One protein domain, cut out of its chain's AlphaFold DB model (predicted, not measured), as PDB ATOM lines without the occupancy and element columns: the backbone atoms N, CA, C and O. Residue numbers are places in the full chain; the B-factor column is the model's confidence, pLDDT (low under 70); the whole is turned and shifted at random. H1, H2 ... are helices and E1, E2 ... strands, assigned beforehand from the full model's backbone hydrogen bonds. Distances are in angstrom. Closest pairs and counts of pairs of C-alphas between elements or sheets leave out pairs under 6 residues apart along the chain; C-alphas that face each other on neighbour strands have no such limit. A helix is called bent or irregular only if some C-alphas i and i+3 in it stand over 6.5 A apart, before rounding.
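Overview. This is residues 17 to 135 of the 142 residues of an uncharacterized protein of Actinomadura pelletieri DSM 43383 (UniProt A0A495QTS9). A long, strongly twisted ribbon of two antiparallel strands, E1 and E4, makes the long axis; at one end the short strands E2 and E3 widen it to a four-stranded sheet, and there a helical hairpin, H2 and H3, packs on it. Near the ribbon's other end lies the short helix H1, and a tail, residues 128 to 135 with H4, sticks out. The printed part has 119 residues, with four named helices and four named strands in the order H1 E1 E2 H2 H3 E3 E4 H4; the sheet runs E2 E1 E4 E3, all antiparallel, and the class is mixed, helices and strands. The whole is loose, with a radius of gyration of the C-alphas of 18.7 A, and elongated, spanning 56 by 35 by 25 A.

Arrangement. The inner strands E1, residues 24 to 38, and E4, residues 105 to 119, are antiparallel at 162 degrees; N 26 and O 116 are within hydrogen-bond range at 2.9 A, as are N 110 and O 33 at 2.8 A. E1 bends by 67 degrees at residue 29. The edge strand E2, residues 41 to 48, forms a hairpin with E1; N 34 and O 46 are 2.8 A apart. The other edge strand, E3, residues 99 to 102, forms a hairpin with E4; N 100 and O 107 are 2.8 A apart. H2, residues 51 to 72, is on the sheet at a height over the sheet of 5.6 A, over E2 and E1, and runs across the strands, at 84 degrees to E2 on the local plane; the closest C-alphas of H2 and E2 are those of Ala 54 and Gly 48, 4.3 A apart. H2 has a kink of 57 degrees near residue 60 and is irregular, but only just: C-alphas 63 and 66 are 6.9 A apart. H3, residues 79 to 94, touches H2 at a shallow tilt of 7 degrees, opposite ways, a helical hairpin whose closest C-alphas, of Ala 59 and Ser 89, are 4.2 A apart. With the sheet, H2 and H3 make two layers, helices on one face of a sheet. H1, residues 17 to 21, only grazes the sheet, with residues 18 to 21. H4, residues 128 to 133, is not on the sheet and is apart from H1. Every O i to N i+4 pair is within hydrogen-bond range in H1, H3 and H4, and 12 of 18 in H2.

Along the chain. E4 is 44.1 A long and E1 37.5 A, from C-alpha 24 at (163.103, 128.857, 32.686). H2 measures 29.0 A, H3 23.3 A and E2 20.9 A. H1 begins at C-alpha 17, (157.814, 135.534, 22.756), and H4 ends at C-alpha 133, (141.493, 142.193, 29.225).

Size, cuts and confidence. The C-alphas farthest apart, of Gly 80 and Arg 120, are 57.0 A apart. The printed part has no cut, and no link is long. Mean pLDDT of the printed part is 92.9; residues 133 to 135 are under 70.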
ATOM      1  N   HIS A  17     156.768 134.643  22.267       94.75
ATOM      2  CA  HIS A  17     157.814 135.534  22.756       94.75
ATOM      3  C   HIS A  17     158.246 135.136  24.172       94.75
ATOM      4  O   HIS A  17     159.434 134.906  24.383       94.75
ATOM      5  N   ALA A  18     157.288 134.921  25.076       94.12
ATOM      6  CA  ALA A  18     157.515 134.481  26.450       94.12
ATOM      7  C   ALA A  18     158.353 133.201  26.541       94.12
ATOM      8  O   ALA A  18     159.284 133.120  27.334       94.12
ATOM      9  N   ILE A  19     158.084 132.211  25.683       95.06
ATOM     10  CA  ILE A  19     158.872 130.968  25.634       95.06
ATOM     11  C   ILE A  19     160.349 131.239  25.302       95.06
ATOM     12  O   ILE A  19     161.220 130.536  25.807       95.06
ATOM     13  N   ARG A  20     160.641 132.239  24.458       96.12
ATOM     14  CA  ARG A  20     162.015 132.579  24.055       96.12
ATOM     15  C   ARG A  20     162.735 133.443  25.085       96.12
ATOM     16  O   ARG A  20     163.919 133.226  25.315       96.12
ATOM     17  N   THR A  21     162.050 134.422  25.671       96.31
ATOM     18  CA  THR A  21     162.659 135.380  26.609       96.31
ATOM     19  C   THR A  21     162.686 134.875  28.048       96.31
ATOM     20  O   THR A  21     163.602 135.218  28.792       96.31
ATOM     21  N   HIS A  22     161.746 133.997  28.411       97.50
ATOM     22  CA  HIS A  22     161.614 133.394  29.737       97.50
ATOM     23  C   HIS A  22     161.576 131.853  29.635       97.50
ATOM     24  O   HIS A  22     160.537 131.220  29.880       97.50
ATOM     25  N   PRO A  23     162.691 131.218  29.211       96.69
ATOM     26  CA  PRO A  23     162.732 129.777  28.968       96.69
ATOM     27  C   PRO A  23     162.724 128.948  30.260       96.69
ATOM     28  O   PRO A  23     162.330 127.781  30.227       96.69
ATOM     29  N   GLY A  24     163.146 129.524  31.390       97.19
ATOM     30  CA  GLY A  24     163.103 128.857  32.686       97.19
ATOM     31  C   GLY A  24     161.660 128.638  33.130       97.19
ATOM     32  O   GLY A  24     160.824 129.522  32.974       97.19
ATOM     33  N   VAL A  25     161.361 127.468  33.695       96.50
ATOM     34  CA  VAL A  25     160.046 127.162  34.273       96.50
ATOM     35  C   VAL A  25     160.249 126.679  35.698       96.50
ATOM     36  O   VAL A  25     160.936 125.686  35.926       96.50
ATOM     37  N   VAL A  26     159.626 127.371  36.647       96.12
ATOM     38  CA  VAL A  26     159.629 126.998  38.061       96.12
ATOM     39  C   VAL A  26     158.245 126.481  38.431       96.12
ATOM     40  O   VAL A  26     157.284 127.254  38.416       96.12
ATOM     41  N   PRO A  27     158.107 125.186  38.762       96.56
ATOM     42  CA  PRO A  27     156.903 124.673  39.394       96.56
ATOM     43  C   PRO A  27     156.722 125.341  40.758       96.56
ATOM     44  O   PRO A  27     157.642 125.367  41.572       96.56
ATOM     45  N   LEU A  28     155.528 125.861  41.014       95.06
ATOM     46  CA  LEU A  28     155.163 126.401  42.320       95.06
ATOM     47  C   LEU A  28     154.385 125.340  43.109       95.06
ATOM     48  O   LEU A  28     153.786 124.444  42.500       95.06
ATOM     49  N   PRO A  29     154.336 125.436  44.453       95.44
ATOM     50  CA  PRO A  29     153.458 124.587  45.244       95.44
ATOM     51  C   PRO A  29     152.030 124.623  44.680       95.44
ATOM     52  O   PRO A  29     151.556 125.702  44.297       95.44
ATOM     53  N   PRO A  30     151.330 123.487  44.571       95.75
ATOM     54  CA  PRO A  30     149.956 123.503  44.101       95.75
ATOM     55  C   PRO A  30     149.074 124.272  45.086       95.75
ATOM     56  O   PRO A  30     149.380 124.341  46.272       95.75
ATOM     57  N   THR A  31     147.969 124.810  44.593       96.06
ATOM     58  CA  THR A  31     146.852 125.247  45.440       96.06
ATOM     59  C   THR A  31     145.640 124.379  45.151       96.06
ATOM     60  O   THR A  31     145.632 123.570  44.217       96.06
ATOM     61  N   PHE A  32     144.604 124.526  45.963       95.75
ATOM     62  CA  PHE A  32     143.366 123.779  45.831       95.75
ATOM     63  C   PHE A  32     142.206 124.757  45.719       95.75
ATOM     64  O   PHE A  32     142.116 125.715  46.479       95.75
ATOM     65  N   VAL A  33     141.314 124.521  44.766       95.75
ATOM     66  CA  VAL A  33     140.094 125.309  44.570       95.75
ATOM     67  C   VAL A  33     138.910 124.380  44.750       95.75
ATOM     68  O   VAL A  33     138.934 123.247  44.276       95.75
ATOM     69  N   VAL A  34     137.875 124.842  45.438       95.44
ATOM     70  CA  VAL A  34     136.583 124.165  45.451       95.44
ATOM     71  C   VAL A  34     135.691 124.829  44.426       95.44
ATOM     72  O   VAL A  34     135.458 126.038  44.482       95.44
ATOM     73  N   VAL A  35     135.218 124.019  43.487       96.12
ATOM     74  CA  VAL A  35     134.241 124.416  42.480       96.12
ATOM     75  C   VAL A  35     132.899 123.787  42.806       96.12
ATOM     76  O   VAL A  35     132.837 122.637  43.241       96.12
ATOM     77  N   GLU A  36     131.834 124.538  42.588       95.69
ATOM     78  CA  GLU A  36     130.511 123.976  42.381       95.69
ATOM     79  C   GLU A  36     130.378 123.557  40.915       95.69
ATOM     80  O   GLU A  36     130.856 124.256  40.019       95.69
ATOM     81  N   VAL A  37     129.791 122.388  40.685       96.56
ATOM     82  CA  VAL A  37     129.568 121.818  39.359       96.56
ATOM     83  C   VAL A  37     128.079 121.889  39.057       96.56
ATOM     84  O   VAL A  37     127.280 121.280  39.768       96.56
ATOM     85  N   ASP A  38     127.732 122.599  37.988       94.31
ATOM     86  CA  ASP A  38     126.374 122.692  37.458       94.31
ATOM     87  C   ASP A  38     126.382 122.308  35.973       94.31
ATOM     88  O   ASP A  38     126.871 123.053  35.117       94.31
ATOM     89  N   GLY A  39     125.917 121.090  35.681       91.38
ATOM     90  CA  GLY A  39     126.015 120.482  34.355       91.38
ATOM     91  C   GLY A  39     127.460 120.458  33.843       91.38
ATOM     92  O   GLY A  39     128.348 119.877  34.470       91.38
ATOM     93  N   ASP A  40     127.687 121.127  32.712       90.25
ATOM     94  CA  ASP A  40     129.000 121.258  32.068       90.25
ATOM     95  C   ASP A  40     129.792 122.495  32.537       90.25
ATOM     96  O   ASP A  40     130.864 122.793  32.003       90.25
ATOM     97  N   SER A  41     129.284 123.231  33.530       93.56
ATOM     98  CA  SER A  41     129.890 124.462  34.040       93.56
ATOM     99  C   SER A  41     130.469 124.286  35.442       93.56
ATOM    100  O   SER A  41     129.921 123.573  36.286       93.56
ATOM    101  N   TRP A  42     131.618 124.922  35.686       95.25
ATOM    102  CA  TRP A  42     132.288 124.932  36.986       95.25
ATOM    103  C   TRP A  42     132.375 126.365  37.507       95.25
ATOM    104  O   TRP A  42     132.874 127.252  36.812       95.25
ATOM    105  N   SER A  43     131.958 126.580  38.752       94.81
ATOM    106  CA  SER A  43     132.029 127.879  39.421       94.81
ATOM    107  C   SER A  43     132.924 127.796  40.661       94.81
ATOM    108  O   SER A  43     132.583 127.090  41.610       94.81
ATOM    109  N   PRO A  44     134.079 128.483  40.694       93.94
ATOM    110  CA  PRO A  44     134.935 128.499  41.874       93.94
ATOM    111  C   PRO A  44     134.268 129.276  43.015       93.94
ATOM    112  O   PRO A  44     133.843 130.412  42.828       93.94
ATOM    113  N   ILE A  45     134.213 128.680  44.209       92.31
ATOM    114  CA  ILE A  45     133.580 129.297  45.390       92.31
ATOM    115  C   ILE A  45     134.592 129.704  46.469       92.31
ATOM    116  O   ILE A  45     134.392 130.676  47.198       92.31
ATOM    117  N   THR A  46     135.690 128.957  46.597       92.06
ATOM    118  CA  THR A  46     136.777 129.211  47.553       92.06
ATOM    119  C   THR A  46     138.005 128.378  47.176       92.06
ATOM    120  O   THR A  46     137.924 127.492  46.330       92.06
ATOM    121  N   GLY A  47     139.142 128.610  47.829       91.81
ATOM    122  CA  GLY A  47     140.329 127.763  47.715       91.81
ATOM    123  C   GLY A  47     141.143 127.715  49.003       91.81
ATOM    124  O   GLY A  47     140.825 128.426  49.957       91.81
ATOM    125  N   GLY A  48     142.170 126.873  49.024       91.69
ATOM    126  CA  GLY A  48     143.083 126.652  50.140       91.69
ATOM    127  C   GLY A  48     144.485 126.277  49.659       91.69
ATOM    128  O   GLY A  48     144.670 125.870  48.507       91.69
ATOM    129  N   ASP A  49     145.468 126.429  50.543       93.12
ATOM    130  CA  ASP A  49     146.871 126.133  50.236       93.12
ATOM    131  C   ASP A  49     147.174 124.627  50.302       93.12
ATOM    132  O   ASP A  49     148.081 124.135  49.631       93.12
ATOM    133  N   ASP A  50     146.345 123.868  51.021       91.44
ATOM    134  CA  ASP A  50     146.399 122.412  51.104       91.44
ATOM    135  C   ASP A  50     144.988 121.770  51.020       91.44
ATOM    136  O   ASP A  50     143.967 122.470  51.063       91.44
ATOM    137  N   PRO A  51     144.890 120.433  50.857       88.00
ATOM    138  CA  PRO A  51     143.604 119.751  50.738       88.00
ATOM    139  C   PRO A  51     142.698 119.860  51.970       88.00
ATOM    140  O   PRO A  51     141.480 119.811  51.819       88.00
ATOM    141  N   GLY A  52     143.259 119.933  53.179       87.69
ATOM    142  CA  GLY A  52     142.503 120.102  54.420       87.69
ATOM    143  C   GLY A  52     141.859 121.482  54.473       87.69
ATOM    144  O   GLY A  52     140.639 121.585  54.607       87.69
ATOM    145  N   ASP A  53     142.660 122.513  54.216       89.31
ATOM    146  CA  ASP A  53     142.215 123.901  54.094       89.31
ATOM    147  C   ASP A  53     141.076 124.050  53.072       89.31
ATOM    148  O   ASP A  53     140.033 124.658  53.339       89.31
ATOM    149  N   ALA A  54     141.230 123.445  51.893       90.75
ATOM    150  CA  ALA A  54     140.207 123.484  50.853       90.75
ATOM    151  C   ALA A  54     138.922 122.728  51.225       90.75
ATOM    152  O   ALA A  54     137.865 123.075  50.707       90.75
ATOM    153  N   ARG A  55     138.967 121.727  52.113       85.19
ATOM    154  CA  ARG A  55     137.763 121.013  52.581       85.19
ATOM    155  C   ARG A  55     136.977 121.795  53.624       85.19
ATOM    156  O   ARG A  55     135.751 121.730  53.629       85.19
ATOM    157  N   GLU A  56     137.653 122.531  54.498       85.38
ATOM    158  CA  GLU A  56     136.985 123.291  55.559       85.38
ATOM    159  C   GLU A  56     136.318 124.566  55.022       85.38
ATOM    160  O   GLU A  56     135.195 124.928  55.398       85.38
ATOM    161  N   ARG A  57     137.002 125.260  54.109       89.88
ATOM    162  CA  ARG A  57     136.601 126.595  53.653       89.88
ATOM    163  C   ARG A  57     135.224 126.684  52.978       89.88
ATOM    164  O   ARG A  57     134.572 127.699  53.209       89.88
ATOM    165  N   PRO A  58     134.714 125.697  52.214       91.44
ATOM    166  CA  PRO A  58     133.366 125.754  51.645       91.44
ATOM    167  C   PRO A  58     132.285 125.854  52.720       91.44
ATOM    168  O   PRO A  58     131.363 126.659  52.610       91.44
ATOM    169  N   ALA A  59     132.428 125.112  53.819       91.94
ATOM    170  CA  ALA A  59     131.486 125.198  54.925       91.94
ATOM    171  C   ALA A  59     131.496 126.596  55.568       91.94
ATOM    172  O   ALA A  59     130.437 127.130  55.904       91.94
ATOM    173  N   ARG A  60     132.682 127.211  55.698       92.19
ATOM    174  CA  ARG A  60     132.847 128.593  56.179       92.19
ATOM    175  C   ARG A  60     132.346 129.634  55.172       92.19
ATOM    176  O   ARG A  60     131.855 130.681  55.587       92.19
ATOM    177  N   HIS A  61     132.452 129.358  53.874       94.12
ATOM    178  CA  HIS A  61     131.959 130.226  52.810       94.12
ATOM    179  C   HIS A  61     130.451 130.452  52.972       94.12
ATOM    180  O   HIS A  61     130.029 131.600  53.100       94.12
ATOM    181  N   PHE A  62     129.664 129.379  53.092       94.94
ATOM    182  CA  PHE A  62     128.201 129.457  53.200       94.94
ATOM    183  C   PHE A  62     127.695 130.168  54.460       94.94
ATOM    184  O   PHE A  62     126.699 130.881  54.403       94.94
ATOM    185  N   THR A  63     128.380 130.023  55.596       95.56
ATOM    186  CA  THR A  63     127.943 130.626  56.873       95.56
ATOM    187  C   THR A  63     128.697 131.903  57.237       95.56
ATOM    188  O   THR A  63     128.548 132.403  58.349       95.56
ATOM    189  N   GLY A  64     129.568 132.405  56.360       94.06
ATOM    190  CA  GLY A  64     130.496 133.482  56.698       94.06
ATOM    191  C   GLY A  64     130.758 134.447  55.555       94.06
ATOM    192  O   GLY A  64     130.434 135.626  55.674       94.06
ATOM    193  N   SER A  65     131.392 133.985  54.480       93.38
ATOM    194  CA  SER A  65     131.787 134.870  53.374       93.38
ATOM    195  C   SER A  65     130.605 135.241  52.481       93.38
ATOM    196  O   SER A  65     130.428 136.414  52.173       93.38
ATOM    197  N   LEU A  66     129.779 134.263  52.101       94.69
ATOM    198  CA  LEU A  66     128.669 134.455  51.170       94.69
ATOM    199  C   LEU A  66     127.584 135.412  51.701       94.69
ATOM    200  O   LEU A  66     127.211 136.311  50.949       94.69
ATOM    201  N   PRO A  67     127.116 135.318  52.967       96.12
ATOM    202  CA  PRO A  67     126.171 136.296  53.509       96.12
ATOM    203  C   PRO A  67     126.707 137.730  53.456       96.12
ATOM    204  O   PRO A  67     126.028 138.618  52.955       96.12
ATOM    205  N   ARG A  68     127.960 137.939  53.886       95.94
ATOM    206  CA  ARG A  68     128.603 139.263  53.888       95.94
ATOM    207  C   ARG A  68     128.814 139.811  52.481       95.94
ATOM    208  O   ARG A  68     128.653 141.003  52.257       95.94
ATOM    209  N   LEU A  69     129.178 138.945  51.535       94.69
ATOM    210  CA  LEU A  69     129.316 139.325  50.132       94.69
ATOM    211  C   LEU A  69     127.975 139.802  49.567       94.69
ATOM    212  O   LEU A  69     127.922 140.839  48.917       94.69
ATOM    213  N   ARG A  70     126.897 139.073  49.860       96.00
ATOM    214  CA  ARG A  70     125.539 139.430  49.441       96.00
ATOM    215  C   ARG A  70     125.050 140.737  50.062       96.00
ATOM    216  O   ARG A  70     124.499 141.571  49.354       96.00
ATOM    217  N   GLU A  71     125.317 140.953  51.348       96.38
ATOM    218  CA  GLU A  71     125.073 142.243  52.010       96.38
ATOM    219  C   GLU A  71     125.829 143.386  51.321       96.38
ATOM    220  O   GLU A  71     125.229 144.403  50.984       96.38
ATOM    221  N   PHE A  72     127.125 143.204  51.054       96.75
ATOM    222  CA  PHE A  72     127.951 144.197  50.364       96.75
ATOM    223  C   PHE A  72     127.446 144.506  48.945       96.75
ATOM    224  O   PHE A  72     127.503 145.650  48.503       96.75
ATOM    225  N   GLN A  73     126.917 143.503  48.243       96.31
ATOM    226  CA  GLN A  73     126.327 143.645  46.908       96.31
ATOM    227  C   GLN A  73     124.912 144.254  46.919       96.31
ATOM    228  O   GLN A  73     124.325 144.431  45.855       96.31
ATOM    229  N   GLY A  74     124.362 144.584  48.092       97.06
ATOM    230  CA  GLY A  74     123.022 145.158  48.223       97.06
ATOM    231  C   GLY A  74     121.886 144.146  48.044       97.06
ATOM    232  O   GLY A  74     120.745 144.549  47.837       97.06
ATOM    233  N   ASP A  75     122.180 142.849  48.139       97.06
ATOM    234  CA  ASP A  75     121.223 141.755  47.944       97.06
ATOM    235  C   ASP A  75     121.322 140.729  49.088       97.06
ATOM    236  O   ASP A  75     121.768 139.592  48.885       97.06
ATOM    237  N   PRO A  76     120.982 141.136  50.327       96.25
ATOM    238  CA  PRO A  76     121.128 140.296  51.505       96.25
ATOM    239  C   PRO A  76     120.220 139.065  51.437       96.25
ATOM    240  O   PRO A  76     119.058 139.115  51.036       96.25
ATOM    241  N   ALA A  77     120.745 137.936  51.905       96.25
ATOM    242  CA  ALA A  77     119.997 136.690  51.938       96.25
ATOM    243  C   ALA A  77     118.872 136.725  52.984       96.25
ATOM    244  O   ALA A  77     119.089 137.074  54.144       96.25
ATOM    245  N   GLY A  78     117.675 136.283  52.593       97.00
ATOM    246  CA  GLY A  78     116.569 136.088  53.526       97.00
ATOM    247  C   GLY A  78     116.792 134.905  54.489       97.00
ATOM    248  O   GLY A  78     117.642 134.043  54.240       97.00
ATOM    249  N   PRO A  79     115.977 134.786  55.557       96.50
ATOM    250  CA  PRO A  79     116.130 133.742  56.577       96.50
ATOM    251  C   PRO A  79     116.130 132.307  56.032       96.50
ATOM    252  O   PRO A  79     116.863 131.458  56.535       96.50
ATOM    253  N   GLY A  80     115.346 132.033  54.982       97.19
ATOM    254  CA  GLY A  80     115.298 130.713  54.343       97.19
ATOM    255  C   GLY A  80     116.628 130.314  53.700       97.19
ATOM    256  O   GLY A  80     117.122 129.216  53.945       97.19
ATOM    257  N   ALA A  81     117.254 131.231  52.955       96.06
ATOM    258  CA  ALA A  81     118.557 131.002  52.335       96.06
ATOM    259  C   ALA A  81     119.660 130.823  53.392       96.06
ATOM    260  O   ALA A  81     120.484 129.919  53.286       96.06
ATOM    261  N   LEU A  82     119.635 131.620  54.466       97.31
ATOM    262  CA  LEU A  82     120.574 131.470  55.583       97.31
ATOM    263  C   LEU A  82     120.434 130.106  56.284       97.31
ATOM    264  O   LEU A  82     121.437 129.474  56.637       97.31
ATOM    265  N   ALA A  83     119.199 129.628  56.473       97.31
ATOM    266  CA  ALA A  83     118.930 128.313  57.049       97.31
ATOM    267  C   ALA A  83     119.423 127.180  56.135       97.31
ATOM    268  O   ALA A  83     120.057 126.234  56.611       97.31
ATOM    269  N   GLU A  84     119.196 127.299  54.825       96.50
ATOM    270  CA  GLU A  84     119.704 126.357  53.828       96.50
ATOM    271  C   GLU A  84     121.236 126.303  53.835       96.50
ATOM    272  O   GLU A  84     121.813 125.222  53.940       96.50
ATOM    273  N   TRP A  85     121.905 127.455  53.808       96.56
ATOM    274  CA  TRP A  85     123.366 127.547  53.854       96.56
ATOM    275  C   TRP A  85     123.953 126.976  55.141       96.56
ATOM    276  O   TRP A  85     124.999 126.326  55.118       96.56
ATOM    277  N   THR A  86     123.264 127.165  56.266       97.50
ATOM    278  CA  THR A  86     123.654 126.560  57.541       97.50
ATOM    279  C   THR A  86     123.552 125.036  57.491       97.50
ATOM    280  O   THR A  86     124.458 124.348  57.963       97.50
ATOM    281  N   ALA A  87     122.475 124.492  56.918       96.56
ATOM    282  CA  ALA A  87     122.319 123.049  56.752       96.56
ATOM    283  C   ALA A  87     123.374 122.475  55.795       96.56
ATOM    284  O   ALA A  87     124.055 121.510  56.139       96.56
ATOM    285  N   LEU A  88     123.587 123.137  54.657       95.81
ATOM    286  CA  LEU A  88     124.605 122.784  53.672       95.81
ATOM    287  C   LEU A  88     126.009 122.756  54.291       95.81
ATOM    288  O   LEU A  88     126.750 121.794  54.116       95.81
ATOM    289  N   SER A  89     126.359 123.774  55.080       95.06
ATOM    290  CA  SER A  89     127.633 123.846  55.803       95.06
ATOM    291  C   SER A  89     127.832 122.661  56.752       95.06
ATOM    292  O   SER A  89     128.923 122.092  56.807       95.06
ATOM    293  N   LYS A  90     126.785 122.242  57.477       95.75
ATOM    294  CA  LYS A  90     126.846 121.072  58.370       95.75
ATOM    295  C   LYS A  90     127.081 119.776  57.595       95.75
ATOM    296  O   LYS A  90     127.929 118.988  58.001       95.75
ATOM    297  N   GLU A  91     126.368 119.575  56.491       95.44
ATOM    298  CA  GLU A  91     126.506 118.383  55.644       95.44
ATOM    299  C   GLU A  91     127.894 118.317  54.978       95.44
ATOM    300  O   GLU A  91     128.535 117.264  54.978       95.44
ATOM    301  N   ILE A  92     128.423 119.450  54.498       93.19
ATOM    302  CA  ILE A  92     129.783 119.535  53.939       93.19
ATOM    303  C   ILE A  92     130.839 119.158  54.988       93.19
ATOM    304  O   ILE A  92     131.752 118.400  54.677       93.19
ATOM    305  N   LYS A  93     130.715 119.636  56.235       92.12
ATOM    306  CA  LYS A  93     131.701 119.373  57.304       92.12
ATOM    307  C   LYS A  93     131.869 117.897  57.651       92.12
ATOM    308  O   LYS A  93     132.950 117.502  58.072       92.12
ATOM    309  N   VAL A  94     130.807 117.104  57.521       93.31
ATOM    310  CA  VAL A  94     130.839 115.658  57.801       93.31
ATOM    311  C   VAL A  94     131.090 114.819  56.546       93.31
ATOM    312  O   VAL A  94     131.256 113.605  56.637       93.31
ATOM    313  N   SER A  95     131.122 115.456  55.372       91.31
ATOM    314  CA  SER A  95     131.447 114.805  54.107       91.31
ATOM    315  C   SER A  95     132.948 114.541  53.989       91.31
ATOM    316  O   SER A  95     133.778 115.174  54.640       91.31
ATOM    317  N   SER A  96     133.319 113.599  53.124       87.00
ATOM    318  CA  SER A  96     134.716 113.235  52.885       87.00
ATOM    319  C   SER A  96     135.014 113.107  51.393       87.00
ATOM    320  O   SER A  96     134.115 113.084  50.555       87.00
ATOM    321  N   GLY A  97     136.301 113.031  51.054       90.06
ATOM    322  CA  GLY A  97     136.754 112.928  49.671       90.06
ATOM    323  C   GLY A  97     136.957 114.283  48.991       90.06
ATOM    324  O   GLY A  97     137.102 115.314  49.645       90.06
ATOM    325  N   HIS A  98     137.079 114.245  47.664       91.69
ATOM    326  CA  HIS A  98     137.282 115.417  46.800       91.69
ATOM    327  C   HIS A  98     136.040 115.746  45.960       91.69
ATOM    328  O   HIS A  98     136.046 116.741  45.247       91.69
ATOM    329  N   ARG A  99     135.004 114.903  46.016       94.50
ATOM    330  CA  ARG A  99     133.701 115.084  45.374       94.50
ATOM    331  C   ARG A  99     132.642 114.959  46.461       94.50
ATOM    332  O   ARG A  99     132.584 113.926  47.121       94.50
ATOM    333  N   ILE A 100     131.836 115.997  46.642       93.44
ATOM    334  CA  ILE A 100     130.816 116.092  47.687       93.44
ATOM    335  C   ILE A 100     129.478 116.381  47.009       93.44
ATOM    336  O   ILE A 100     129.373 117.327  46.236       93.44
ATOM    337  N   LEU A 101     128.469 115.561  47.295       95.31
ATOM    338  CA  LEU A 101     127.103 115.705  46.793       95.31
ATOM    339  C   LEU A 101     126.182 115.920  47.988       95.31
ATOM    340  O   LEU A 101     125.981 115.005  48.784       95.31
ATOM    341  N   VAL A 102     125.650 117.127  48.129       94.38
ATOM    342  CA  VAL A 102     124.811 117.522  49.268       94.38
ATOM    343  C   VAL A 102     123.664 118.371  48.752       94.38
ATOM    344  O   VAL A 102     123.866 119.273  47.944       94.38
ATOM    345  N   ARG A 103     122.436 118.065  49.176       93.00
ATOM    346  CA  ARG A 103     121.225 118.804  48.768       93.00
ATOM    347  C   ARG A 103     121.082 119.021  47.251       93.00
ATOM    348  O   ARG A 103     120.629 120.071  46.815       93.00
ATOM    349  N   GLY A 104     121.490 118.035  46.448       93.69
ATOM    350  CA  GLY A 104     121.435 118.113  44.983       93.69
ATOM    351  C   GLY A 104     122.514 118.989  44.336       93.69
ATOM    352  O   GLY A 104     122.496 119.152  43.123       93.69
ATOM    353  N   ARG A 105     123.461 119.518  45.118       94.12
ATOM    354  CA  ARG A 105     124.594 120.325  44.651       94.12
ATOM    355  C   ARG A 105     125.865 119.492  44.680       94.12
ATOM    356  O   ARG A 105     126.101 118.748  45.638       94.12
ATOM    357  N   GLU A 106     126.683 119.617  43.643       95.75
ATOM    358  CA  GLU A 106     127.954 118.910  43.539       95.75
ATOM    359  C   GLU A 106     129.127 119.875  43.719       95.75
ATOM    360  O   GLU A 106     129.277 120.841  42.979       95.75
ATOM    361  N   PHE A 107     130.000 119.577  44.679       94.44
ATOM    362  CA  PHE A 107     131.242 120.303  44.912       94.44
ATOM    363  C   PHE A 107     132.439 119.409  44.621       94.44
ATOM    364  O   PHE A 107     132.472 118.241  45.026       94.44
ATOM    365  N   ARG A 108     133.457 119.960  43.958       95.25
ATOM    366  CA  ARG A 108     134.719 119.266  43.692       95.25
ATOM    367  C   ARG A 108     135.916 120.077  44.153       95.25
ATOM    368  O   ARG A 108     136.033 121.257  43.840       95.25
ATOM    369  N   THR A 109     136.844 119.424  44.843       94.44
ATOM    370  CA  THR A 109     138.175 119.968  45.115       94.44
ATOM    371  C   THR A 109     139.083 119.685  43.923       94.44
ATOM    372  O   THR A 109     139.387 118.533  43.614       94.44
ATOM    373  N   VAL A 110     139.540 120.746  43.270       94.88
ATOM    374  CA  VAL A 110     140.446 120.721  42.124       94.88
ATOM    375  C   VAL A 110     141.839 121.140  42.582       94.88
ATOM    376  O   VAL A 110     142.010 122.184  43.208       94.88
ATOM    377  N   ARG A 111     142.851 120.334  42.252       96.00
ATOM    378  CA  ARG A 111     144.258 120.701  42.436       96.00
ATOM    379  C   ARG A 111     144.703 121.587  41.277       96.00
ATOM    380  O   ARG A 111     144.678 121.157  40.126       96.00
ATOM    381  N   VAL A 112     145.164 122.789  41.589       95.25
ATOM    382  CA  VAL A 112     145.719 123.738  40.626       95.25
ATOM    383  C   VAL A 112     147.238 123.619  40.651       95.25
ATOM    384  O   VAL A 112     147.902 124.023  41.607       95.25
ATOM    385  N   SER A 113     147.798 123.040  39.590       95.44
ATOM    386  CA  SER A 113     149.242 123.064  39.353       95.44
ATOM    387  C   SER A 113     149.640 124.444  38.849       95.44
ATOM    388  O   SER A 113     149.112 124.916  37.844       95.44
ATOM    389  N   ARG A 114     150.576 125.083  39.546       94.75
ATOM    390  CA  ARG A 114     151.043 126.435  39.240       94.75
ATOM    391  C   ARG A 114     152.480 126.385  38.741       94.75
ATOM    392  O   ARG A 114     153.265 125.537  39.163       94.75
ATOM    393  N   MET A 115     152.823 127.305  37.853       95.06
ATOM    394  CA  MET A 115     154.186 127.482  37.366       95.06
ATOM    395  C   MET A 115     154.444 128.955  37.070       95.06
ATOM    396  O   MET A 115     153.502 129.720  36.872       95.06
ATOM    397  N   MET A 116     155.717 129.329  37.046       94.94
ATOM    398  CA  MET A 116     156.186 130.658  36.673       94.94
ATOM    399  C   MET A 116     157.290 130.530  35.626       94.94
ATOM    400  O   MET A 116     158.149 129.651  35.738       94.94
ATOM    401  N   ARG A 117     157.271 131.407  34.618       95.62
ATOM    402  CA  ARG A 117     158.354 131.525  33.638       95.62
ATOM    403  C   ARG A 117     159.411 132.515  34.117       95.62
ATOM    404  O   ARG A 117     159.061 133.555  34.664       95.62
ATOM    405  N   LEU A 118     160.683 132.188  33.898       97.50
ATOM    406  CA  LEU A 118     161.845 132.997  34.272       97.50
ATOM    407  C   LEU A 118     162.758 133.243  33.066       97.50
ATOM    408  O   LEU A 118     163.129 132.311  32.346       97.50
ATOM    409  N   GLY A 119     163.135 134.503  32.880       96.62
ATOM    410  CA  GLY A 119     164.176 134.971  31.975       96.62
ATOM    411  C   GLY A 119     165.417 135.420  32.743       96.62
ATOM    412  O   GLY A 119     165.490 135.302  33.966       96.62
ATOM    413  N   ARG A 120     166.403 135.955  32.016       96.00
ATOM    414  CA  ARG A 120     167.641 136.493  32.611       96.00
ATOM    415  C   ARG A 120     167.360 137.578  33.653       96.00
ATOM    416  O   ARG A 120     168.048 137.632  34.666       96.00
ATOM    417  N   ASP A 121     166.351 138.399  33.389       94.44
ATOM    418  CA  ASP A 121     166.029 139.582  34.185       94.44
ATOM    419  C   ASP A 121     164.925 139.316  35.230       94.44
ATOM    420  O   ASP A 121     164.489 140.236  35.915       94.44
ATOM    421  N   GLY A 122     164.495 138.055  35.396       95.69
ATOM    422  CA  GLY A 122     163.515 137.649  36.407       95.69
ATOM    423  C   GLY A 122     162.239 137.019  35.831       95.69
ATOM    424  O   GLY A 122     162.288 136.409  34.758       95.69
ATOM    425  N   PRO A 123     161.114 137.066  36.568       96.38
ATOM    426  CA  PRO A 123     159.856 136.464  36.140       96.38
ATOM    427  C   PRO A 123     159.217 137.197  34.972       96.38
ATOM    428  O   PRO A 123     159.352 138.408  34.829       96.38
ATOM    429  N   GLU A 124     158.489 136.434  34.162       94.62
ATOM    430  CA  GLU A 124     157.634 137.004  33.126       94.62
ATOM    431  C   GLU A 124     156.615 137.959  33.767       94.62
ATOM    432  O   GLU A 124     155.886 137.571  34.682       94.62
ATOM    433  N   GLY A 125     156.598 139.211  33.304       90.38
ATOM    434  CA  GLY A 125     155.622 140.216  33.722       90.38
ATOM    435  C   GLY A 125     154.243 140.014  33.088       90.38
ATOM    436  O   GLY A 125     154.018 139.062  32.340       90.38
ATOM    437  N   LEU A 126     153.324 140.941  33.375       90.25
ATOM    438  CA  LEU A 126     152.042 141.017  32.673       90.25
ATOM    439  C   LEU A 126     152.286 141.234  31.178       90.25
ATOM    440  O   LEU A 126     153.156 142.017  30.787       90.25
ATOM    441  N   ARG A 127     151.534 140.525  30.339       89.81
ATOM    442  CA  ARG A 127     151.562 140.737  28.893       89.81
ATOM    443  C   ARG A 127     150.624 141.883  28.524       89.81
ATOM    444  O   ARG A 127     149.618 142.072  29.208       89.81
ATOM    445  N   PRO A 128     150.860 142.573  27.397       89.25
ATOM    446  CA  PRO A 128     149.907 143.557  26.894       89.25
ATOM    447  C   PRO A 128     148.482 142.988  26.764       89.25
ATOM    448  O   PRO A 128     147.527 143.648  27.167       89.25
ATOM    449  N   CYS A 129     148.324 141.726  26.328       87.75
ATOM    450  CA  CYS A 129     146.998 141.101  26.272       87.75
ATOM    451  C   CYS A 129     146.326 140.904  27.643       87.75
ATOM    452  O   CYS A 129     145.100 140.814  27.708       87.75
ATOM    453  N   ASP A 130     147.104 140.804  28.726       86.31
ATOM    454  CA  ASP A 130     146.572 140.666  30.083       86.31
ATOM    455  C   ASP A 130     146.006 142.013  30.568       86.31
ATOM    456  O   ASP A 130     144.933 142.062  31.168       86.31
ATOM    457  N   GLU A 131     146.685 143.122  30.260       78.75
ATOM    458  CA  GLU A 131     146.267 144.475  30.653       78.75
ATOM    459  C   GLU A 131     144.991 144.927  29.929       78.75
ATOM    460  O   GLU A 131     144.063 145.441  30.563       78.75
ATOM    461  N   GLU A 132     144.915 144.679  28.618       72.06
ATOM    462  CA  GLU A 132     143.739 144.980  27.794       72.06
ATOM    463  C   GLU A 132     142.484 144.255  28.312       72.06
ATOM    464  O   GLU A 132     141.402 144.842  28.372       72.06
ATOM    465  N   HIS A 133     142.620 142.998  28.747       61.31
ATOM    466  CA  HIS A 133     141.493 142.193  29.225       61.31
ATOM    467  C   HIS A 133     140.905 142.690  30.555       61.31
ATOM    468  O   HIS A 133     139.721 142.487  30.830       61.31
ATOM    469  N   HIS A 134     141.714 143.359  31.377       58.78
ATOM    470  CA  HIS A 134     141.303 143.885  32.679       58.78
ATOM    471  C   HIS A 134     140.940 145.376  32.653       58.78
ATOM    472  O   HIS A 134     140.632 145.937  33.704       58.78
ATOM    473  N   GLY A 135     140.968 146.027  31.481       54.75
ATOM    474  CA  GLY A 135     140.758 147.474  31.370       54.75
ATOM    475  C   GLY A 135     141.836 148.286  32.095       54.75
ATOM    476  O   GLY A 135     141.580 149.410  32.518       54.75
TER     477      GLY A 135